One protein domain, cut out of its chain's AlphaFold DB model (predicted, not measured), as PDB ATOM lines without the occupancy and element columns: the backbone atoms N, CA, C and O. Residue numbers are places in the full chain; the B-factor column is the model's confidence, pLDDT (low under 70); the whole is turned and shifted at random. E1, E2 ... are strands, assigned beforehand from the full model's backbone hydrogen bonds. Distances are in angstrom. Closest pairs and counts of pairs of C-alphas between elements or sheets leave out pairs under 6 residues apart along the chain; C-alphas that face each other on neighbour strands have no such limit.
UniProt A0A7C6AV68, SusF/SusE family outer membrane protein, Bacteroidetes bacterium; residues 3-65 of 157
ATOM      1  N   PHE A   3     118.705  94.981  84.441       95.25
ATOM      2  CA  PHE A   3     117.608  94.180  83.905       95.25
ATOM      3  C   PHE A   3     116.385  94.213  84.834       95.25
ATOM      4  O   PHE A   3     116.436  94.725  85.952       95.25
ATOM      5  N   LYS A   4     115.286  93.622  84.367       96.56
ATOM      6  CA  LYS A   4     114.145  93.207  85.190       96.56
ATOM      7  C   LYS A   4     113.812  91.751  84.886       96.56
ATOM      8  O   LYS A   4     114.231  91.219  83.858       96.56
ATOM      9  N   LEU A   5     113.068  91.125  85.784       95.38
ATOM     10  CA  LEU A   5     112.512  89.789  85.599       95.38
ATOM     11  C   LEU A   5     111.015  89.914  85.313       95.38
ATOM     12  O   LEU A   5     110.378  90.887  85.718       95.38
ATOM     13  N   THR A   6     110.437  88.933  84.628       95.06
ATOM     14  CA  THR A   6     108.998  88.910  84.355       95.06
ATOM     15  C   THR A   6     108.432  87.522  84.646       95.06
ATOM     16  O   THR A   6     109.058  86.509  84.337       95.06
ATOM     17  N   LYS A   7     107.247  87.462  85.268       91.31
ATOM     18  CA  LYS A   7     106.546  86.191  85.548       91.31
ATOM     19  C   LYS A   7     105.988  85.538  84.285       91.31
ATOM     20  O   LYS A   7     105.839  84.323  84.224       91.31
ATOM     21  N   VAL A   8     105.671  86.362  83.292       89.62
ATOM     22  CA  VAL A   8     105.213  85.962  81.960       89.62
ATOM     23  C   VAL A   8     106.045  86.690  80.915       89.62
ATOM     24  O   VAL A   8     106.688  87.698  81.214       89.62
ATOM     25  N   ALA A   9     106.063  86.190  79.684       91.19
ATOM     26  CA  ALA A   9     106.732  86.885  78.594       91.19
ATOM     27  C   ALA A   9     105.966  88.176  78.253       91.19
ATOM     28  O   ALA A   9     104.904  88.119  77.641       91.19
ATOM     29  N   GLY A  10     106.503  89.329  78.649       90.75
ATOM     30  CA  GLY A  10     105.890  90.632  78.387       90.75
ATOM     31  C   GLY A  10     106.179  91.654  79.483       90.75
ATOM     32  O   GLY A  10     106.546  91.302  80.602       90.75
ATOM     33  N   TRP A  11     106.007  92.934  79.149       91.19
ATOM     34  CA  TRP A  11     106.119  94.049  80.092       91.19
ATOM     35  C   TRP A  11     104.736  94.434  80.595       91.19
ATOM     36  O   TRP A  11     104.037  95.236  79.981       91.19
ATOM     37  N   GLU A  12     104.345  93.844  81.717       93.75
ATOM     38  CA  GLU A  12     103.038  94.065  82.329       93.75
ATOM     39  C   GLU A  12     103.219  94.528  83.774       93.75
ATOM     40  O   GLU A  12     104.097  94.023  84.482       93.75
ATOM     41  N   GLN A  13     102.389  95.479  84.213       93.25
ATOM     42  CA  GLN A  13     102.529  96.127  85.519       93.25
ATOM     43  C   GLN A  13     102.629  95.112  86.662       93.25
ATOM     44  O   GLN A  13     103.551  95.206  87.468       93.25
ATOM     45  N   ASP A  14     101.750  94.111  86.690       94.19
ATOM     46  CA  ASP A  14     101.649  93.154  87.800       94.19
ATOM     47  C   ASP A  14     102.620  91.969  87.689       94.19
ATOM     48  O   ASP A  14     102.903  91.286  88.679       94.19
ATOM     49  N   ASN A  15     103.170  91.737  86.494       93.50
ATOM     50  CA  ASN A  15     104.066  90.612  86.219       93.50
ATOM     51  C   ASN A  15     105.540  91.006  86.125       93.50
ATOM     52  O   ASN A  15     106.395  90.123  86.044       93.50
ATOM     53  N   THR A  16     105.846  92.301  86.157       96.88
ATOM     54  CA  THR A  16     107.222  92.797  86.156       96.88
ATOM     55  C   THR A  16     107.796  92.784  87.571       96.88
ATOM     56  O   THR A  16     107.128  93.154  88.537       96.88
ATOM     57  N   ILE A  17     109.049  92.355  87.686       97.75
ATOM     58  CA  ILE A  17     109.791  92.258  88.937       97.75
ATOM     59  C   ILE A  17     111.109  93.022  88.790       97.75
ATOM     60  O   ILE A  17     111.847  92.828  87.821       97.75
ATOM     61  N   GLY A  18     111.415  93.871  89.761       98.00
ATOM     62  CA  GLY A  18     112.661  94.629  89.809       98.00
ATOM     63  C   GLY A  18     113.111  94.865  91.245       98.00
ATOM     64  O   GLY A  18     112.925  93.999  92.098       98.00
ATOM     65  N   ASP A  19     113.698  96.027  91.505       98.19
ATOM     66  CA  ASP A  19     114.234  96.412  92.811       98.19
ATOM     67  C   ASP A  19     113.413  97.577  93.406       98.19
ATOM     68  O   ASP A  19     113.128  98.550  92.696       98.19
ATOM     69  N   PRO A  20     112.996  97.523  94.685       97.69
ATOM     70  CA  PRO A  20     112.279  98.634  95.308       97.69
ATOM     71  C   PRO A  20     113.157  99.878  95.516       97.69
ATOM     72  O   PRO A  20     112.624 100.984  95.590       97.69
ATOM     73  N   ASP A  21     114.479  99.727  95.586       97.50
ATOM     74  CA  ASP A  21     115.421 100.810  95.844       97.50
ATOM     75  C   ASP A  21     115.979 101.419  94.546       97.50
ATOM     76  O   ASP A  21     116.241 100.727  93.560       97.50
ATOM     77  N   ALA A  22     116.197 102.736  94.540       96.88
ATOM     78  CA  ALA A  22     116.689 103.468  93.368       96.88
ATOM     79  C   ALA A  22     118.118 103.067  92.948       96.88
ATOM     80  O   ALA A  22     118.503 103.226  91.781       96.88
ATOM     81  N   SER A  23     118.915 102.527  93.877       95.88
ATOM     82  CA  SER A  23     120.225 101.962  93.554       95.88
ATOM     83  C   SER A  23     120.104 100.778  92.599       95.88
ATOM     84  O   SER A  23     120.951 100.646  91.712       95.88
ATOM     85  N   GLY A  24     119.038  99.979  92.715       96.25
ATOM     86  CA  GLY A  24     118.897  98.707  92.015       96.25
ATOM     87  C   GLY A  24     119.782  97.595  92.579       96.25
ATOM     88  O   GLY A  24     120.080  96.648  91.857       96.25
ATOM     89  N   THR A  25     120.280  97.741  93.811       96.31
ATOM     90  CA  THR A  25     121.217  96.800  94.447       96.31
ATOM     91  C   THR A  25     120.792  96.403  95.862       96.31
ATOM     92  O   THR A  25     121.646  96.076  96.684       96.31
ATOM     93  N   SER A  26     119.495  96.462  96.187       96.94
ATOM     94  CA  SER A  26     119.016  96.184  97.551       96.94
ATOM     95  C   SER A  26     119.094  94.704  97.936       96.94
ATOM     96  O   SER A  26     119.061  94.381  99.120       96.94
ATOM     97  N   GLY A  27     119.160  93.801  96.952       97.19
ATOM     98  CA  GLY A  27     119.008  92.359  97.169       97.19
ATOM     99  C   GLY A  27     117.564  91.927  97.458       97.19
ATOM    100  O   GLY A  27     117.324  90.761  97.764       97.19
ATOM    101  N   THR A  28     116.594  92.840  97.342       98.06
ATOM    102  CA  THR A  28     115.161  92.570  97.544       98.06
ATOM    103  C   THR A  28     114.371  92.787  96.256       98.06
ATOM    104  O   THR A  28     114.718  93.628  95.430       98.06
ATOM    105  N   LEU A  29     113.308  92.012  96.058       98.12
ATOM    106  CA  LEU A  29     112.480  92.041  94.856       98.12
ATOM    107  C   LEU A  29     111.205  92.850  95.090       98.12
ATOM    108  O   LEU A  29     110.410  92.557  95.982       98.12
ATOM    109  N   LYS A  30     110.946  93.818  94.208       97.56
ATOM    110  CA  LYS A  30     109.626  94.436  94.067       97.56
ATOM    111  C   LYS A  30     108.853  93.665  93.007       97.56
ATOM    112  O   LYS A  30     109.234  93.672  91.841       97.56
ATOM    113  N   ILE A  31     107.772  93.005  93.414       94.94
ATOM    114  CA  ILE A  31     106.893  92.235  92.528       94.94
ATOM    115  C   ILE A  31     105.654  93.071  92.195       94.94
ATOM    116  O   ILE A  31     104.974  93.547  93.105       94.94
ATOM    117  N   GLY A  32     105.346  93.211  90.906       93.94
ATOM    118  CA  GLY A  32     104.247  94.051  90.439       93.94
ATOM    119  C   GLY A  32     104.575  95.542  90.534       93.94
ATOM    120  O   GLY A  32     105.691  95.921  90.895       93.94
ATOM    121  N   ASP A  33     103.612  96.399  90.191       95.12
ATOM    122  CA  ASP A  33     103.821  97.853  90.092       95.12
ATOM    123  C   ASP A  33     105.032  98.216  89.209       95.12
ATOM    124  O   ASP A  33     105.972  98.908  89.607       95.12
ATOM    125  N   TRP A  34     105.062  97.611  88.019       96.06
ATOM    126  CA  TRP A  34     106.175  97.667  87.068       96.06
ATOM    127  C   TRP A  34     107.507  97.161  87.632       96.06
ATOM    128  O   TRP A  34     108.535  97.318  86.983       96.06
ATOM    129  N   GLY A  35     107.528  96.545  88.812       95.56
ATOM    130  CA  GLY A  35     108.732  96.079  89.488       95.56
ATOM    131  C   GLY A  35     109.610  97.198  90.056       95.56
ATOM    132  O   GLY A  35     110.769  96.940  90.352       95.56
ATOM    133  N   GLY A  36     109.124  98.440  90.174       96.50
ATOM    134  CA  GLY A  36     109.943  99.557  90.664       96.50
ATOM    135  C   GLY A  36     111.139  99.869  89.750       96.50
ATOM    136  O   GLY A  36     110.966 100.148  88.560       96.50
ATOM    137  N   ASN A  37     112.357  99.821  90.291       97.94
ATOM    138  CA  ASN A  37     113.607 100.122  89.587       97.94
ATOM    139  C   ASN A  37     114.212  98.884  88.903       97.94
ATOM    140  O   ASN A  37     113.793  97.748  89.129       97.94
ATOM    141  N   ASN A  38     115.205  99.097  88.037       97.56
ATOM    142  CA  ASN A  38     115.969  98.004  87.430       97.56
ATOM    143  C   ASN A  38     116.906  97.361  88.460       97.56
ATOM    144  O   ASN A  38     117.541  98.069  89.241       97.56
ATOM    145  N   ILE A  39     117.048  96.038  88.402       97.81
ATOM    146  CA  ILE A  39     118.080  95.303  89.140       97.81
ATOM    147  C   ILE A  39     119.415  95.533  88.436       97.81
ATOM    148  O   ILE A  39     119.513  95.377  87.215       97.81
ATOM    149  N   LYS A  40     120.452  95.884  89.195       95.81
ATOM    150  CA  LYS A  40     121.789  96.178  88.678       95.81
ATOM    151  C   LYS A  40     122.805  95.158  89.166       95.81
ATOM    152  O   LYS A  40     122.868  94.809  90.341       95.81
ATOM    153  N   VAL A  41     123.663  94.742  88.239       94.50
ATOM    154  CA  VAL A  41     124.855  93.932  88.519       94.50
ATOM    155  C   VAL A  41     126.110  94.731  88.190       94.50
ATOM    156  O   VAL A  41     126.143  95.497  87.213       94.50
ATOM    157  N   SER A  42     127.148  94.551  89.008       91.00
ATOM    158  CA  SER A  42     128.454  95.202  88.857       91.00
ATOM    159  C   SER A  42     129.537  94.201  88.419       91.00
ATOM    160  O   SER A  42     129.276  93.011  88.271       91.00
ATOM    161  N   GLY A  43     130.748  94.690  88.122       87.62
ATOM    162  CA  GLY A  43     131.865  93.853  87.649       87.62
ATOM    163  C   GLY A  43     132.089  93.840  86.130       87.62
ATOM    164  O   GLY A  43     132.882  93.037  85.642       87.62
ATOM    165  N   GLY A  44     131.433  94.727  85.375       89.50
ATOM    166  CA  GLY A  44     131.592  94.841  83.918       89.50
ATOM    167  C   GLY A  44     130.940  93.690  83.133       89.50
ATOM    168  O   GLY A  44     130.165  92.921  83.701       89.50
ATOM    169  N   PRO A  45     131.213  93.570  81.822       88.75
ATOM    170  CA  PRO A  45     130.735  92.450  81.014       88.75
ATOM    171  C   PRO A  45     131.200  91.097  81.573       88.75
ATOM    172  O   PRO A  45     132.315  90.977  82.088       88.75
ATOM    173  N   GLY A  46     130.350  90.078  81.468       92.44
ATOM    174  CA  GLY A  46     130.682  88.707  81.852       92.44
ATOM    175  C   GLY A  46     129.451  87.824  82.002       92.44
ATOM    176  O   GLY A  46     128.332  88.242  81.688       92.44
ATOM    177  N   TYR A  47     129.678  86.606  82.482       94.81
ATOM    178  CA  TYR A  47     128.628  85.638  82.770       94.81
ATOM    179  C   TYR A  47     128.184  85.771  84.228       94.81
ATOM    180  O   TYR A  47     129.024  85.899  85.119       94.81
ATOM    181  N   PHE A  48     126.876  85.765  84.479       95.25
ATOM    182  CA  PHE A  48     126.318  85.952  85.818       95.25
ATOM    183  C   PHE A  48     125.310  84.850  86.134       95.25
ATOM    184  O   PHE A  48     124.400  84.598  85.343       95.25
ATOM    185  N   LYS A  49     125.429  84.238  87.316       94.75
ATOM    186  CA  LYS A  49     124.341  83.461  87.919       94.75
ATOM    187  C   LYS A  49     123.455  84.430  88.691       94.75
ATOM    188  O   LYS A  49     123.948  85.117  89.582       94.75
ATOM    189  N   ILE A  50     122.172  84.481  88.351       94.56
ATOM    190  CA  ILE A  50     121.157  85.256  89.069       94.56
ATOM    191  C   ILE A  50     120.246  84.266  89.790       94.56
ATOM    192  O   ILE A  50     119.705  83.366  89.150       94.56
ATOM    193  N   ASN A  51     120.065  84.435  91.099       94.81
ATOM    194  CA  ASN A  51     119.057  83.708  91.867       94.81
ATOM    195  C   ASN A  51     117.966  84.692  92.279       94.81
ATOM    196  O   ASN A  51     118.270  85.771  92.785       94.81
ATOM    197  N   ALA A  52     116.712  84.308  92.078       95.62
ATOM    198  CA  ALA A  52     115.551  85.057  92.529       95.62
ATOM    199  C   ALA A  52     114.672  84.124  93.363       95.62
ATOM    200  O   ALA A  52     114.214  83.099  92.858       95.62
ATOM    201  N   ASP A  53     114.450  84.484  94.623       96.75
ATOM    202  CA  ASP A  53     113.502  83.814  95.503       96.75
ATOM    203  C   ASP A  53     112.225  84.652  95.567       96.75
ATOM    204  O   ASP A  53     112.207  85.766  96.095       96.75
ATOM    205  N   LEU A  54     111.150  84.123  94.986       94.75
ATOM    206  CA  LEU A  54     109.863  84.814  94.926       94.75
ATOM    207  C   LEU A  54     109.047  84.686  96.215       94.75
ATOM    208  O   LEU A  54     108.107  85.458  96.388       94.75
ATOM    209  N   ASN A  55     109.380  83.736  97.092       95.69
ATOM    210  CA  ASN A  55     108.705  83.566  98.378       95.69
ATOM    211  C   ASN A  55     109.261  84.562  99.394       95.69
ATOM    212  O   ASN A  55     108.499  85.273 100.042       95.69
ATOM    213  N   GLU A  56     110.589  84.664  99.455       97.25
ATOM    214  CA  GLU A  56     111.282  85.608 100.336       97.25
ATOM    215  C   GLU A  56     111.394  87.012  99.724       97.25
ATOM    216  O   GLU A  56     111.816  87.954 100.389       97.25
ATOM    217  N   ALA A  57     111.025  87.163  98.446       96.56
ATOM    218  CA  ALA A  57     111.197  88.386  97.668       96.56
ATOM    219  C   ALA A  57     112.641  88.913  97.741       96.56
ATOM    220  O   ALA A  57     112.884  90.093  97.994       96.56
ATOM    221  N   THR A  58     113.612  88.034  97.494       98.06
ATOM    222  CA  THR A  58     115.039  88.377  97.478       98.06
ATOM    223  C   THR A  58     115.699  87.974  96.174       98.06
ATOM    224  O   THR A  58     115.224  87.102  95.443       98.06
ATOM    225  N   TYR A  59     116.816  88.621  95.861       98.06
ATOM    226  CA  TYR A  59     117.677  88.192  94.774       98.06
ATOM    227  C   TYR A  59     119.145  88.301  95.153       98.06
ATOM    228  O   TYR A  59     119.562  89.140  95.948       98.06
ATOM    229  N   SER A  60     119.943  87.456  94.519       96.94
ATOM    230  CA  SER A  60     121.393  87.529  94.565       96.94
ATOM    231  C   SER A  60     121.961  87.304  93.177       96.94
ATOM    232  O   SER A  60     121.314  86.746  92.285       96.94
ATOM    233  N   TRP A  61     123.191  87.753  92.982       96.25
ATOM    234  CA  TRP A  61     123.908  87.513  91.749       96.25
ATOM    235  C   TRP A  61     125.380  87.253  92.024       96.25
ATOM    236  O   TRP A  61     125.949  87.738  92.999       96.25
ATOM    237  N   MET A  62     125.995  86.481  91.138       95.81
ATOM    238  CA  MET A  62     127.413  86.157  91.173       95.81
ATOM    239  C   MET A  62     127.956  86.248  89.753       95.81
ATOM    240  O   MET A  62     127.444  85.574  88.858       95.81
ATOM    241  N   LYS A  63     128.989  87.069  89.541       96.56
ATOM    242  CA  LYS A  63     129.788  86.996  88.313       96.56
ATOM    243  C   LYS A  63     130.613  85.710  88.354       96.56
ATOM    244  O   LYS A  63     131.199  85.412  89.393       96.56
ATOM    245  N   THR A  64     130.642  84.953  87.264       97.44
ATOM    246  CA  THR A  64     131.310  83.648  87.205       97.44
ATOM    247  C   THR A  64     132.341  83.598  86.087       97.44
ATOM    248  O   THR A  64     131.986  83.813  84.927       97.44
ATOM    249  N   GLU A  65     133.561  83.223  86.441       98.19
ATOM    250  CA  GLU A  65     134.551  82.596  85.562       98.19
ATOM    251  C   GLU A  65     134.583  81.097  85.881       98.19
ATOM    252  O   GLU A  65     134.325  80.719  87.025       98.19
TER     253      GLU A  65
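What this domain is: This is residues 3 to 65 of the 157 residues of the protein "SusF/SusE family outer membrane protein" of Bacteroidetes bacterium (UniProt A0A7C6AV68). Little regular structure is found here: a long hairpin of E2 and E3 runs along one side of a body of loops, in which the short strand E1 is tied by short pairings to residues 5 to 6 and 30 to 31. The printed part has 63 residues with no named helix and three named strands, E1, E2, E3 in chain order; the sheet is E2 - E3, antiparallel. The class is all strand, with 17 residues in named elements. It is compact, radius of gyration of the C-alphas 11.5 A, spanning 34 by 23 by 21 A.

Where its parts are: Find C-alpha 47 at (128.628, 85.638, 82.770); from there E2, residues 47 to 53, runs 19.9 A. E3, residues 58 to 64, runs 19.8 A to C-alpha 64 at (131.310, 83.648, 87.205). E1, residues 16 to 18, covers 6.8 A.

How they stand to each other: E2 and E3 form a hairpin, antiparallel at 163 degrees; look for N 51 and O 60, 2.9 A apart, within hydrogen-bond range. E1 pairs with no named strand and is apart from E2 and E3.

The domain as a whole: The C-alphas of Gln 13 and Glu 65, the two farthest apart, are 34.8 A apart. The link E1 to E2, 28 residues, is long. The printed part has no cut, and no printed residue is under 70 in pLDDT.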